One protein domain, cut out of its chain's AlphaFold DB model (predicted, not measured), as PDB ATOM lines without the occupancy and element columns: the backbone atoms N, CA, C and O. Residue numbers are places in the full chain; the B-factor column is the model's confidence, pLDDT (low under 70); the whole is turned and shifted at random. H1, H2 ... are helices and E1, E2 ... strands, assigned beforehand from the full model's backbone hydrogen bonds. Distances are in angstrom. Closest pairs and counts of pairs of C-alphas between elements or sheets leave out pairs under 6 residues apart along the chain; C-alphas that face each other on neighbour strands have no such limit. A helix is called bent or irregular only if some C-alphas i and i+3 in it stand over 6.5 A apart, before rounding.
ATOM      1  N   GLN A 256      32.617  19.835 135.422       77.56
ATOM      2  CA  GLN A 256      32.563  19.372 136.807       77.56
ATOM      3  C   GLN A 256      33.471  20.198 137.734       77.56
ATOM      4  O   GLN A 256      33.017  20.645 138.781       77.56
ATOM      5  N   LEU A 257      34.708  20.495 137.314       74.88
ATOM      6  CA  LEU A 257      35.603  21.398 138.053       74.88
ATOM      7  C   LEU A 257      35.016  22.813 138.198       74.88
ATOM      8  O   LEU A 257      35.180  23.449 139.240       74.88
ATOM      9  N   GLU A 258      34.334  23.311 137.162       78.81
ATOM     10  CA  GLU A 258      33.653  24.610 137.202       78.81
ATOM     11  C   GLU A 258      32.467  24.579 138.185       78.81
ATOM     12  O   GLU A 258      32.355  25.479 139.022       78.81
ATOM     13  N   ALA A 259      31.654  23.517 138.164       79.56
ATOM     14  CA  ALA A 259      30.528  23.336 139.082       79.56
ATOM     15  C   ALA A 259      30.973  23.275 140.554       79.56
ATOM     16  O   ALA A 259      30.394  23.963 141.395       79.56
ATOM     17  N   ASP A 260      32.043  22.536 140.851       77.75
ATOM     18  CA  ASP A 260      32.580  22.404 142.211       77.75
ATOM     19  C   ASP A 260      33.151  23.731 142.747       77.75
ATOM     20  O   ASP A 260      33.156  23.985 143.951       77.75
ATOM     21  N   SER A 261      33.606  24.616 141.854       77.44
ATOM     22  CA  SER A 261      34.179  25.921 142.214       77.44
ATOM     23  C   SER A 261      33.142  27.027 142.474       77.44
ATOM     24  O   SER A 261      33.507  28.133 142.892       77.44
ATOM     25  N   GLY A 262      31.855  26.759 142.212       87.12
ATOM     26  CA  GLY A 262      30.777  27.746 142.321       87.12
ATOM     27  C   GLY A 262      30.878  28.895 141.309       87.12
ATOM     28  O   GLY A 262      30.295  29.956 141.530       87.12
ATOM     29  N   LEU A 263      31.646  28.724 140.226       92.00
ATOM     30  CA  LEU A 263      31.756  29.698 139.141       92.00
ATOM     31  C   LEU A 263      30.725  29.378 138.061       92.00
ATOM     32  O   LEU A 263      30.711  28.278 137.512       92.00
ATOM     33  N   VAL A 264      29.878  30.353 137.728       92.00
ATOM     34  CA  VAL A 264      28.843  30.189 136.702       92.00
ATOM     35  C   VAL A 264      29.227  31.014 135.483       92.00
ATOM     36  O   VAL A 264      29.105  32.238 135.462       92.00
ATOM     37  N   PHE A 265      29.701  30.340 134.440       93.25
ATOM     38  CA  PHE A 265      30.044  30.986 133.178       93.25
ATOM     39  C   PHE A 265      28.825  31.073 132.261       93.25
ATOM     40  O   PHE A 265      28.161  30.077 131.999       93.25
ATOM     41  N   THR A 266      28.559  32.261 131.713       87.50
ATOM     42  CA  THR A 266      27.442  32.487 130.775       87.50
ATOM     43  C   THR A 266      27.656  31.850 129.404       87.50
ATOM     44  O   THR A 266      26.694  31.621 128.677       87.50
ATOM     45  N   ALA A 267      28.904  31.554 129.041       89.44
ATOM     46  CA  ALA A 267      29.259  30.911 127.785       89.44
ATOM     47  C   ALA A 267      30.248  29.760 128.022       89.44
ATOM     48  O   ALA A 267      31.060  29.839 128.950       89.44
ATOM     49  N   PRO A 268      30.235  28.697 127.198       91.81
ATOM     50  CA  PRO A 268      31.237  27.634 127.267       91.81
ATOM     51  C   PRO A 268      32.642  28.149 126.885       91.81
ATOM     52  O   PRO A 268      32.761  29.204 126.251       91.81
ATOM     53  N   PRO A 269      33.725  27.439 127.257       91.75
ATOM     54  CA  PRO A 269      35.074  27.807 126.835       91.75
ATOM     55  C   PRO A 269      35.181  27.731 125.307       91.75
ATOM     56  O   PRO A 269      34.578  26.858 124.681       91.75
ATOM     57  N   ALA A 270      35.987  28.604 124.695       89.94
ATOM     58  CA  ALA A 270      36.229  28.536 123.254       89.94
ATOM     59  C   ALA A 270      36.825  27.161 122.883       89.94
ATOM     60  O   ALA A 270      37.786  26.740 123.534       89.94
ATOM     61  N   PRO A 271      36.313  26.459 121.854       90.19
ATOM     62  CA  PRO A 271      36.756  25.098 121.535       90.19
ATOM     63  C   PRO A 271      38.201  25.046 121.013       90.19
ATOM     64  O   PRO A 271      38.900  24.048 121.202       90.19
ATOM     65  N   LEU A 272      38.665  26.130 120.385       91.06
ATOM     66  CA  LEU A 272      39.997  26.267 119.797       91.06
ATOM     67  C   LEU A 272      40.707  27.508 120.360       91.06
ATOM     68  O   LEU A 272      40.088  28.548 120.576       91.06
ATOM     69  N   LEU A 273      42.017  27.396 120.580       91.44
ATOM     70  CA  LEU A 273      42.896  28.500 120.974       91.44
ATOM     71  C   LEU A 273      43.330  29.328 119.750       91.44
ATOM     72  O   LEU A 273      43.240  28.873 118.607       91.44
ATOM     73  N   TYR A 274      43.883  30.523 119.990       80.56
ATOM     74  CA  TYR A 274      44.514  31.343 118.950       80.56
ATOM     75  C   TYR A 274      45.735  30.593 118.383       80.56
ATOM     76  O   TYR A 274      46.778  30.502 119.028       80.56
ATOM     77  N   GLY A 275      45.565  29.964 117.217       77.69
ATOM     78  CA  GLY A 275      46.513  29.003 116.636       77.69
ATOM     79  C   GLY A 275      45.905  27.645 116.261       77.69
ATOM     80  O   GLY A 275      46.638  26.762 115.832       77.69
ATOM     81  N   GLY A 276      44.593  27.450 116.440       86.06
ATOM     82  CA  GLY A 276      43.873  26.251 115.984       86.06
ATOM     83  C   GLY A 276      44.041  25.020 116.880       86.06
ATOM     84  O   GLY A 276      43.440  23.982 116.621       86.06
ATOM     85  N   LEU A 277      44.821  25.119 117.960       87.94
ATOM     86  CA  LEU A 277      44.971  24.038 118.932       87.94
ATOM     87  C   LEU A 277      43.677  23.849 119.730       87.94
ATOM     88  O   LEU A 277      43.086  24.818 120.201       87.94
ATOM     89  N   SER A 278      43.272  22.597 119.942       92.19
ATOM     90  CA  SER A 278      42.117  22.261 120.782       92.19
ATOM     91  C   SER A 278      42.308  22.760 122.216       92.19
ATOM     92  O   SER A 278      43.332  22.459 122.840       92.19
ATOM     93  N   ASN A 279      41.308  23.447 122.770       94.62
ATOM     94  CA  ASN A 279      41.335  23.985 124.130       94.62
ATOM     95  C   ASN A 279      41.045  22.911 125.200       94.62
ATOM     96  O   ASN A 279      40.084  22.997 125.960       94.62
ATOM     97  N   LYS A 280      41.890  21.875 125.266       93.81
ATOM     98  CA  LYS A 280      41.713  20.743 126.197       93.81
ATOM     99  C   LYS A 280      41.830  21.137 127.670       93.81
ATOM    100  O   LYS A 280      41.326  20.428 128.524       93.81
ATOM    101  N   SER A 281      42.507  22.241 127.978       93.62
ATOM    102  CA  SER A 281      42.709  22.700 129.359       93.62
ATOM    103  C   SER A 281      41.616  23.658 129.850       93.62
ATOM    104  O   SER A 281      41.759  24.218 130.938       93.62
ATOM    105  N   GLY A 282      40.571  23.905 129.048       95.44
ATOM    106  CA  GLY A 282      39.472  24.797 129.426       95.44
ATOM    107  C   GLY A 282      39.916  26.239 129.659       95.44
ATOM    108  O   GLY A 282      39.479  26.881 130.609       95.44
ATOM    109  N   TYR A 283      40.836  26.752 128.837       96.88
ATOM    110  CA  TYR A 283      41.265  28.140 128.945       96.88
ATOM    111  C   TYR A 283      40.088  29.092 128.699       96.88
ATOM    112  O   TYR A 283      39.375  28.968 127.702       96.88
ATOM    113  N   ARG A 284      39.947  30.083 129.577       96.38
ATOM    114  CA  ARG A 284      39.023  31.222 129.454       96.38
ATOM    115  C   ARG A 284      39.806  32.512 129.602       96.38
ATOM    116  O   ARG A 284      40.863  32.491 130.223       96.38
ATOM    117  N   THR A 285      39.346  33.636 129.059       96.19
ATOM    118  CA  THR A 285      40.053  34.893 129.355       96.19
ATOM    119  C   THR A 285      39.985  35.194 130.849       96.19
ATOM    120  O   THR A 285      38.984  34.899 131.497       96.19
ATOM    121  N   TRP A 286      41.025  35.809 131.411       96.31
ATOM    122  CA  TRP A 286      41.018  36.209 132.822       96.31
ATOM    123  C   TRP A 286      39.831  37.131 133.170       96.31
ATOM    124  O   TRP A 286      39.345  37.130 134.297       96.31
ATOM    125  N   VAL A 287      39.337  37.885 132.183       95.38
ATOM    126  CA  VAL A 287      38.146  38.739 132.280       95.38
ATOM    127  C   VAL A 287      36.878  37.892 132.424       95.38
ATOM    128  O   VAL A 287      36.067  38.167 133.306       95.38
ATOM    129  N   ASP A 288      36.725  36.845 131.602       95.50
ATOM    130  CA  ASP A 288      35.620  35.884 131.712       95.50
ATOM    131  C   ASP A 288      35.655  35.149 133.064       95.50
ATOM    132  O   ASP A 288      34.604  34.925 133.658       95.50
ATOM    133  N   VAL A 289      36.851  34.829 133.588       96.38
ATOM    134  CA  VAL A 289      37.011  34.215 134.923       96.38
ATOM    135  C   VAL A 289      36.432  35.102 136.027       96.38
ATOM    136  O   VAL A 289      35.657  34.621 136.848       96.38
ATOM    137  N   ILE A 290      36.730  36.406 136.013       95.44
ATOM    138  CA  ILE A 290      36.152  37.356 136.980       95.44
ATOM    139  C   ILE A 290      34.637  37.466 136.797       95.44
ATOM    140  O   ILE A 290      33.898  37.445 137.780       95.44
ATOM    141  N   ARG A 291      34.149  37.530 135.553       94.12
ATOM    142  CA  ARG A 291      32.708  37.618 135.266       94.12
ATOM    143  C   ARG A 291      31.918  36.382 135.674       94.12
ATOM    144  O   ARG A 291      30.735  36.521 135.960       94.12
ATOM    145  N   GLY A 292      32.567  35.219 135.755       94.12
ATOM    146  CA  GLY A 292      31.958  33.994 136.273       94.12
ATOM    147  C   GLY A 292      31.464  34.116 137.720       94.12
ATOM    148  O   GLY A 292      30.543  33.402 138.106       94.12
ATOM    149  N   ARG A 293      32.034  35.040 138.513       94.25
ATOM    150  CA  ARG A 293      31.546  35.389 139.861       94.25
ATOM    151  C   ARG A 293      30.956  36.798 139.954       94.25
ATOM    152  O   ARG A 293      30.041  37.020 140.739       94.25
ATOM    153  N   TYR A 294      31.441  37.739 139.144       92.88
ATOM    154  CA  TYR A 294      31.017  39.142 139.141       92.88
ATOM    155  C   TYR A 294      30.497  39.558 137.755       92.88
ATOM    156  O   TYR A 294      31.210  40.238 137.011       92.88
ATOM    157  N   PRO A 295      29.254  39.196 137.379       90.75
ATOM    158  CA  PRO A 295      28.721  39.450 136.035       90.75
ATOM    159  C   PRO A 295      28.695  40.929 135.627       90.75
ATOM    160  O   PRO A 295      28.746  41.252 134.443       90.75
ATOM    161  N   THR A 296      28.656  41.848 136.597       87.75
ATOM    162  CA  THR A 296      28.672  43.304 136.377       87.75
ATOM    163  C   THR A 296      30.055  43.858 136.006       87.75
ATOM    164  O   THR A 296      30.187  45.041 135.674       87.75
ATOM    165  N   PHE A 297      31.109  43.036 136.038       89.88
ATOM    166  CA  PHE A 297      32.470  43.452 135.717       89.88
ATOM    167  C   PHE A 297      32.632  43.770 134.222       89.88
ATOM    168  O   PHE A 297      32.851  42.889 133.395       89.88
ATOM    169  N   ASN A 298      32.580  45.054 133.858       84.56
ATOM    170  CA  ASN A 298      32.640  45.487 132.454       84.56
ATOM    171  C   ASN A 298      33.909  46.251 132.060       84.56
ATOM    172  O   ASN A 298      34.163  46.440 130.870       84.56
ATOM    173  N   ARG A 299      34.726  46.689 133.026       83.56
ATOM    174  CA  ARG A 299      35.895  47.542 132.768       83.56
ATOM    175  C   ARG A 299      37.182  46.906 133.271       83.56
ATOM    176  O   ARG A 299      37.367  46.713 134.465       83.56
ATOM    177  N   THR A 300      38.112  46.680 132.352       89.25
ATOM    178  CA  THR A 300      39.483  46.263 132.661       89.25
ATOM    179  C   THR A 300      40.400  47.482 132.723       89.25
ATOM    180  O   THR A 300      40.422  48.278 131.782       89.25
ATOM    181  N   SER A 301      41.199  47.621 133.782       89.62
ATOM    182  CA  SER A 301      42.263  48.631 133.841       89.62
ATOM    183  C   SER A 301      43.605  48.057 133.363       89.62
ATOM    184  O   SER A 301      43.834  46.846 133.414       89.62
ATOM    185  N   SER A 302      44.523  48.928 132.929       87.88
ATOM    186  CA  SER A 302      45.898  48.521 132.583       87.88
ATOM    187  C   SER A 302      46.601  47.847 133.773       87.88
ATOM    188  O   SER A 302      47.302  46.849 133.610       87.88
ATOM    189  N   HIS A 303      46.336  48.335 134.990       91.81
ATOM    190  CA  HIS A 303      46.891  47.767 136.214       91.81
ATOM    191  C   HIS A 303      46.405  46.329 136.462       91.81
ATOM    192  O   HIS A 303      47.233  45.461 136.723       91.81
ATOM    193  N   MET A 304      45.112  46.038 136.270       93.88
ATOM    194  CA  MET A 304      44.578  44.669 136.375       93.88
ATOM    195  C   MET A 304      45.217  43.718 135.362       93.88
ATOM    196  O   MET A 304      45.565  42.596 135.710       93.88
ATOM    197  N   CYS A 305      45.428  44.180 134.126       94.50
ATOM    198  CA  CYS A 305      46.111  43.385 133.106       94.50
ATOM    199  C   CYS A 305      47.553  43.041 133.525       94.50
ATOM    200  O   CYS A 305      47.997  41.904 133.355       94.50
ATOM    201  N   ARG A 306      48.272  44.000 134.128       95.12
ATOM    202  CA  ARG A 306      49.626  43.778 134.658       95.12
ATOM    203  C   ARG A 306      49.631  42.752 135.793       95.12
ATOM    204  O   ARG A 306      50.449  41.840 135.753       95.12
ATOM    205  N   ILE A 307      48.719  42.872 136.760       96.88
ATOM    206  CA  ILE A 307      48.609  41.923 137.881       96.88
ATOM    207  C   ILE A 307      48.238  40.517 137.383       96.88
ATOM    208  O   ILE A 307      48.840  39.535 137.804       96.88
ATOM    209  N   ALA A 308      47.339  40.406 136.401       96.75
ATOM    210  CA  ALA A 308      47.026  39.120 135.783       96.75
ATOM    211  C   ALA A 308      48.242  38.495 135.067       96.75
ATOM    212  O   ALA A 308      48.455  37.287 135.158       96.75
ATOM    213  N   SER A 309      49.077  39.303 134.398       96.44
ATOM    214  CA  SER A 309      50.346  38.829 133.817       96.44
ATOM    215  C   SER A 309      51.317  38.336 134.893       96.44
ATOM    216  O   SER A 309      51.925  37.285 134.713       96.44
ATOM    217  N   GLN A 310      51.434  39.052 136.016       97.31
ATOM    218  CA  GLN A 310      52.291  38.652 137.139       97.31
ATOM    219  C   GLN A 310      51.842  37.329 137.762       97.31
ATOM    220  O   GLN A 310      52.684  36.492 138.076       97.31
ATOM    221  N   TYR A 311      50.533  37.095 137.878       98.00
ATOM    222  CA  TYR A 311      50.009  35.805 138.322       98.00
ATOM    223  C   TYR A 311      50.432  34.668 137.379       98.00
ATOM    224  O   TYR A 311      50.949  33.645 137.820       98.00
ATOM    225  N   LEU A 312      50.293  34.859 136.062       97.38
ATOM    226  CA  LEU A 312      50.732  33.858 135.082       97.38
ATOM    227  C   LEU A 312      52.236  33.571 135.177       97.38
ATOM    228  O   LEU A 312      52.641  32.415 135.081       97.38
ATOM    229  N   GLU A 313      53.051  34.607 135.383       96.19
ATOM    230  CA  GLU A 313      54.499  34.486 135.578       96.19
ATOM    231  C   GLU A 313      54.838  33.716 136.862       96.19
ATOM    232  O   GLU A 313      55.587  32.744 136.802       96.19
ATOM    233  N   LYS A 314      54.232  34.086 137.995       97.75
ATOM    234  CA  LYS A 314      54.464  33.459 139.308       97.75
ATOM    235  C   LYS A 314      54.169  31.958 139.304       97.75
ATOM    236  O   LYS A 314      54.882  31.186 139.936       97.75
ATOM    237  N   HIS A 315      53.137  31.541 138.578       97.50
ATOM    238  CA  HIS A 315      52.722  30.140 138.483       97.50
ATOM    239  C   HIS A 315      53.335  29.408 137.272       97.50
ATOM    240  O   HIS A 315      52.899  28.305 136.941       97.50
ATOM    241  N   ASN A 316      54.331  30.004 136.597       96.19
ATOM    242  CA  ASN A 316      55.002  29.444 135.415       96.19
ATOM    243  C   ASN A 316      54.025  28.986 134.316       96.19
ATOM    244  O   ASN A 316      54.223  27.972 133.641       96.19
ATOM    245  N   MET A 317      52.938  29.733 134.126       96.12
ATOM    246  CA  MET A 317      51.911  29.416 133.144       96.12
ATOM    247  C   MET A 317      52.235  30.022 131.779       96.12
ATOM    248  O   MET A 317      52.668  31.169 131.643       96.12
ATOM    249  N   LYS A 318      51.959  29.257 130.719       93.31
ATOM    250  CA  LYS A 318      52.089  29.746 129.345       93.31
ATOM    251  C   LYS A 318      51.099  30.887 129.101       93.31
ATOM    252  O   LYS A 318      49.893  30.713 129.274       93.31
ATOM    253  N   ARG A 319      51.597  32.025 128.611       94.94
ATOM    254  CA  ARG A 319      50.755  33.146 128.171       94.94
ATOM    255  C   ARG A 319      50.041  32.773 126.876       94.94
ATOM    256  O   ARG A 319      50.639  32.773 125.803       94.94
ATOM    257  N   VAL A 320      48.764  32.431 126.986       94.31
ATOM    258  CA  VAL A 320      47.866  32.211 125.847       94.31
ATOM    259  C   VAL A 320      47.007  33.460 125.693       94.31
ATOM    260  O   VAL A 320      46.530  33.979 126.693       94.31
ATOM    261  N   LEU A 321      46.825  33.974 124.478       92.38
ATOM    262  CA  LEU A 321      45.910  35.089 124.216       92.38
ATOM    263  C   LEU A 321      44.593  34.543 123.667       92.38
ATOM    264  O   LEU A 321      44.597  33.717 122.756       92.38
ATOM    265  N   LEU A 322      43.480  35.002 124.230       92.62
ATOM    266  CA  LEU A 322      42.124  34.617 123.856       92.62
ATOM    267  C   LEU A 322      41.250  35.862 123.721       92.62
ATOM    268  O   LEU A 322      41.413  36.832 124.462       92.62
ATOM    269  N   SER A 323      40.309  35.833 122.783       86.94
ATOM    270  CA  SER A 323      39.246  36.835 122.725       86.94
ATOM    271  C   SER A 323      38.234  36.551 123.831       86.94
ATOM    272  O   SER A 323      37.881  35.395 124.062       86.94
ATOM    273  N   SER A 324      37.796  37.601 124.524       81.12
ATOM    274  CA  SER A 324      36.780  37.488 125.573       81.12
ATOM    275  C   SER A 324      35.467  37.046 124.945       81.12
ATOM    276  O   SER A 324      35.033  37.647 123.963       81.12
ATOM    277  N   VAL A 325      34.853  35.998 125.491       80.62
ATOM    278  CA  VAL A 325      33.563  35.507 124.982       80.62
ATOM    279  C   VAL A 325      32.431  36.378 125.511       80.62
ATOM    280  O   VAL A 325      31.451  36.635 124.818       80.62
ATOM    281  N   THR A 326      32.585  36.873 126.736       69.50
ATOM    282  CA  THR A 326      31.625  37.784 127.351       69.50
ATOM    283  C   THR A 326      32.071  39.232 127.126       69.50
ATOM    284  O   THR A 326      33.268  39.494 127.010       69.50
ATOM    285  N   GLY A 327      31.141  40.190 127.068       67.75
ATOM    286  CA  GLY A 327      31.418  41.635 127.041       67.75
ATOM    287  C   GLY A 327      31.223  42.325 125.683       67.75
ATOM    288  O   GLY A 327      31.914  42.029 124.715       67.75
ATOM    289  N   GLU A 328      30.347  43.337 125.654       62.03
ATOM    290  CA  GLU A 328      29.965  44.099 124.446       62.03
ATOM    291  C   GLU A 328      31.108  44.900 123.795       62.03
ATOM    292  O   GLU A 328      30.987  45.316 122.651       62.03
ATOM    293  N   ASN A 329      32.232  45.111 124.493       60.28
ATOM    294  CA  ASN A 329      33.338  45.962 124.028       60.28
ATOM    295  C   ASN A 329      34.720  45.285 124.075       60.28
ATOM    296  O   ASN A 329      35.752  45.936 123.885       60.28
ATOM    297  N   SER A 330      34.786  43.983 124.356       60.19
ATOM    298  CA  SER A 330      36.050  43.261 124.549       60.19
ATOM    299  C   SER A 330      36.532  42.558 123.281       60.19
ATOM    300  O   SER A 330      36.788  41.361 123.275       60.19
ATOM    301  N   HIS A 331      36.743  43.324 122.207       63.94
ATOM    302  CA  HIS A 331      37.482  42.835 121.031       63.94
ATOM    303  C   HIS A 331      38.989  42.691 121.289       63.94
ATOM    304  O   HIS A 331      39.715  42.133 120.469       63.94
ATOM    305  N   LYS A 332      39.492  43.225 122.411       80.94
ATOM    306  CA  LYS A 332      40.911  43.133 122.749       80.94
ATOM    307  C   LYS A 332      41.224  41.730 123.281       80.94
ATOM    308  O   LYS A 332      40.588  41.318 124.251       80.94
ATOM    309  N   PRO A 333      42.207  41.024 122.699       86.19
ATOM    310  CA  PRO A 333      42.642  39.744 123.230       86.19
ATOM    311  C   PRO A 333      43.193  39.935 124.647       86.19
ATOM    312  O   PRO A 333      43.945  40.874 124.920       86.19
ATOM    313  N   ALA A 334      42.807  39.039 125.543       91.75
ATOM    314  CA  ALA A 334      43.225  39.000 126.935       91.75
ATOM    315  C   ALA A 334      43.964  37.688 127.220       91.75
ATOM    316  O   ALA A 334      43.838  36.711 126.479       91.75
ATOM    317  N   PHE A 335      44.751  37.649 128.295       95.38
ATOM    318  CA  PHE A 335      45.426  36.415 128.682       95.38
ATOM    319  C   PHE A 335      44.417  35.342 129.119       95.38
ATOM    320  O   PHE A 335      43.472  35.621 129.858       95.38
ATOM    321  N   GLY A 336      44.622  34.121 128.641       96.50
ATOM    322  CA  GLY A 336      43.849  32.941 128.982       96.50
ATOM    323  C   GLY A 336      44.320  32.322 130.296       96.50
ATOM    324  O   GLY A 336      45.519  32.150 130.507       96.50
ATOM    325  N   MET A 337      43.367  31.936 131.134       97.62
ATOM    326  CA  MET A 337      43.548  31.235 132.396       97.62
ATOM    327  C   MET A 337      43.004  29.800 132.267       97.62
ATOM    328  O   MET A 337      41.848  29.637 131.862       97.62
ATOM    329  N   PRO A 338      43.800  28.761 132.568       96.94
ATOM    330  CA  PRO A 338      43.348  27.367 132.514       96.94
ATOM    331  C   PRO A 338      42.352  27.059 133.643       96.94
ATOM    332  O   PRO A 338      42.478  27.616 134.734       96.94
ATOM    333  N   ALA A 339      41.421  26.127 133.404       95.81
ATOM    334  CA  ALA A 339      40.316  25.807 134.320       95.81
ATOM    335  C   ALA A 339      40.760  25.555 135.769       95.81
ATOM    336  O   ALA A 339      40.226  26.136 136.709       95.81
ATOM    337  N   ARG A 340      41.833  24.775 135.947       95.81
ATOM    338  CA  ARG A 340      42.377  24.421 137.270       95.81
ATOM    339  C   ARG A 340      42.840  25.610 138.129       95.81
ATOM    340  O   ARG A 340      42.992  25.441 139.329       95.81
ATOM    341  N   HIS A 341      43.095  26.777 137.531       97.31
ATOM    342  CA  HIS A 341      43.544  27.980 138.244       97.31
ATOM    343  C   HIS A 341      42.451  29.050 138.352       97.31
ATOM    344  O   HIS A 341      42.730  30.131 138.857       97.31
ATOM    345  N   HIS A 342      41.220  28.805 137.885       96.44
ATOM    346  CA  HIS A 342      40.177  29.841 137.884       96.44
ATOM    347  C   HIS A 342      39.886  30.379 139.286       96.44
ATOM    348  O   HIS A 342      39.871  31.593 139.469       96.44
ATOM    349  N   LEU A 343      39.720  29.496 140.274       96.25
ATOM    350  CA  LEU A 343      39.410  29.894 141.648       96.25
ATOM    351  C   LEU A 343      40.592  30.603 142.325       96.25
ATOM    352  O   LEU A 343      40.419  31.681 142.881       96.25
ATOM    353  N   GLU A 344      41.793  30.032 142.225       97.38
ATOM    354  CA  GLU A 344      43.012  30.607 142.808       97.38
ATOM    355  C   GLU A 344      43.323  31.987 142.208       97.38
ATOM    356  O   GLU A 344      43.610  32.942 142.933       97.38
ATOM    357  N   PHE A 345      43.191  32.119 140.886       97.62
ATOM    358  CA  PHE A 345      43.327  33.395 140.195       97.62
ATOM    359  C   PHE A 345      42.275  34.404 140.652       97.62
ATOM    360  O   PHE A 345      42.590  35.577 140.851       97.62
ATOM    361  N   LEU A 346      41.024  33.967 140.807       96.88
ATOM    362  CA  LEU A 346      39.946  34.843 141.231       96.88
ATOM    363  C   LEU A 346      40.195  35.373 142.643       96.88
ATOM    364  O   LEU A 346      40.133  36.582 142.832       96.88
ATOM    365  N   THR A 347      40.576  34.515 143.590       96.75
ATOM    366  CA  THR A 347      40.959  34.923 144.951       96.75
ATOM    367  C   THR A 347      42.142  35.892 144.938       96.75
ATOM    368  O   THR A 347      42.131  36.907 145.636       96.75
ATOM    369  N   TYR A 348      43.142  35.634 144.093       97.88
ATOM    370  CA  TYR A 348      44.274  36.539 143.913       97.88
ATOM    371  C   TYR A 348      43.821  37.920 143.410       97.88
ATOM    372  O   TYR A 348      44.177  38.947 143.985       97.88
ATOM    373  N   MET A 349      42.964  37.969 142.391       97.12
ATOM    374  CA  MET A 349      42.425  39.226 141.866       97.12
ATOM    375  C   MET A 349      41.498  39.932 142.862       97.12
ATOM    376  O   MET A 349      41.519  41.161 142.934       97.12
ATOM    377  N   GLU A 350      40.718  39.182 143.642       95.62
ATOM    378  CA  GLU A 350      39.860  39.710 144.703       95.62
ATOM    379  C   GLU A 350      40.700  40.435 145.758       95.62
ATOM    380  O   GLU A 350      40.421  41.594 146.051       95.62
ATOM    381  N   SER A 351      41.797  39.833 146.230       96.12
ATOM    382  CA  SER A 351      42.673  40.472 147.228       96.12
ATOM    383  C   SER A 351      43.295  41.795 146.765       96.12
ATOM    384  O   SER A 351      43.594  42.660 147.585       96.12
ATOM    385  N   HIS A 352      43.466  41.983 145.452       94.88
ATOM    386  CA  HIS A 352      44.067  43.191 144.892       94.88
ATOM    387  C   HIS A 352      43.039  44.260 144.507       94.88
ATOM    388  O   HIS A 352      43.334  45.456 144.582       94.88
ATOM    389  N   PHE A 353      41.851  43.858 144.047       94.19
ATOM    390  CA  PHE A 353      40.927  44.762 143.354       94.19
ATOM    391  C   PHE A 353      39.500  44.770 143.885       94.19
ATOM    392  O   PHE A 353      38.750  45.682 143.518       94.19
ATOM    393  N   LEU A 354      39.102  43.793 144.699       92.44
ATOM    394  CA  LEU A 354      37.775  43.777 145.292       92.44
ATOM    395  C   LEU A 354      37.776  44.690 146.519       92.44
ATOM    396  O   LEU A 354      38.396  44.395 147.536       92.44
ATOM    397  N   LYS A 355      37.071  45.817 146.424       87.50
ATOM    398  CA  LYS A 355      36.826  46.719 147.553       87.50
ATOM    399  C   LYS A 355      35.320  46.876 147.708       87.50
ATOM    400  O   LYS A 355      34.629  47.142 146.728       87.50
ATOM    401  N   ASN A 356      34.801  46.688 148.921       86.44
ATOM    402  CA  ASN A 356      33.366  46.791 149.230       86.44
ATOM    403  C   ASN A 356      32.476  45.891 148.347       86.44
ATOM    404  O   ASN A 356      31.408  46.306 147.905       86.44
ATOM    405  N   GLY A 357      32.941  44.677 148.030       83.31
ATOM    406  CA  GLY A 357      32.197  43.732 147.186       83.31
ATOM    407  C   GLY A 357      32.120  44.110 145.701       83.31
ATOM    408  O   GLY A 357      31.442  43.429 144.937       83.31
ATOM    409  N   MET A 358      32.829  45.157 145.264       82.38
ATOM    410  CA  MET A 358      32.895  45.571 143.863       82.38
ATOM    411  C   MET A 358      34.323  45.496 143.325       82.38
ATOM    412  O   MET A 358      35.286  45.916 143.968       82.38
TER     413      MET A 358
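Overview. This is residues 256 to 358 of the 631 residues of an uncharacterized protein of Chytriomyces confervae (UniProt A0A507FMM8). The short helix H2 lies near the middle, with the short strand E1 and the long helix H4 close by it, and H3 packs on H4 at a steep angle. The small helix H1 lies on the far side of the domain from H3, near the first residues of H4, and two long loops make up much of the rest, each with a short stretch paired beside E1. The loop around Gly 276 lies at one end of the longest axis and the last residues, around Asn 356, at the other. The printed part has 103 residues, with four named helices and one named strand in the order H1, H2, H3, E1, H4; its class is mostly helix, though under half of the residues are in named elements. The whole is compact, with a radius of gyration of the C-alphas of 12.7 A and spans of 40 by 29 by 27 A.

Along the chain. H1 covers residues 256 to 260 and begins at C-alpha 256, at (32.563, 19.372, 136.807). H2 covers residues 286 to 291. H3 covers residues 302 to 314 and measures 18.6 A from first to last C-alpha. Strand E1, residues 334 to 337, is 9.5 A long. H4, residues 339 to 353, is 21.0 A long and ends at C-alpha 353, at (40.927, 44.762, 143.354). H4 is irregular: C-alphas 340 and 343 are 7.6 A apart.

Arrangement. H4 is the hub, touching three helices. With residues 339 to 340 alone it only just touches H1, with 3 pairs of C-alphas within 8 A; the closest are those of Glu 258 and Ala 339, 7.4 A apart. With residues 342 to 346 alone it only just touches H2, also with 3 such pairs; the closest C-alphas, of Val 289 and His 342, are 6.2 A apart, and the two lines are about perpendicular, at 76 degrees. H3 and H4 touch at a steep tilt of 48 degrees, opposite ways, with the C-alphas of Tyr 311 and Phe 345 closest at 7.3 A. H2 and H3 are close but not clearly touching, with the C-alphas of Trp 286 and Ala 308 closest at 7.3 A. The closest C-alphas of H2 and E1, of Trp 286 and Met 337, are 5.6 A apart. E1 pairs with no named strand, but residues 284 to 285 pair antiparallel with its residues 336 to 337, and residues 321 to 322 with its residues 334 to 335. H1 is apart from H2, H3 and E1. In H1, H2 and H3 every O i to N i+4 pair is within hydrogen-bond range; in H4, 9 of 11 are.

Size, cuts and confidence. The C-alphas farthest apart, of Gly 276 and Asn 356, are 40.5 A from each other. The printed part has no cut. The links from H1 to H2 and from H3 to E1 are long, with 25 and 19 residues. Mean pLDDT of the printed part is 90.0; residues 326 to 331 are under 70.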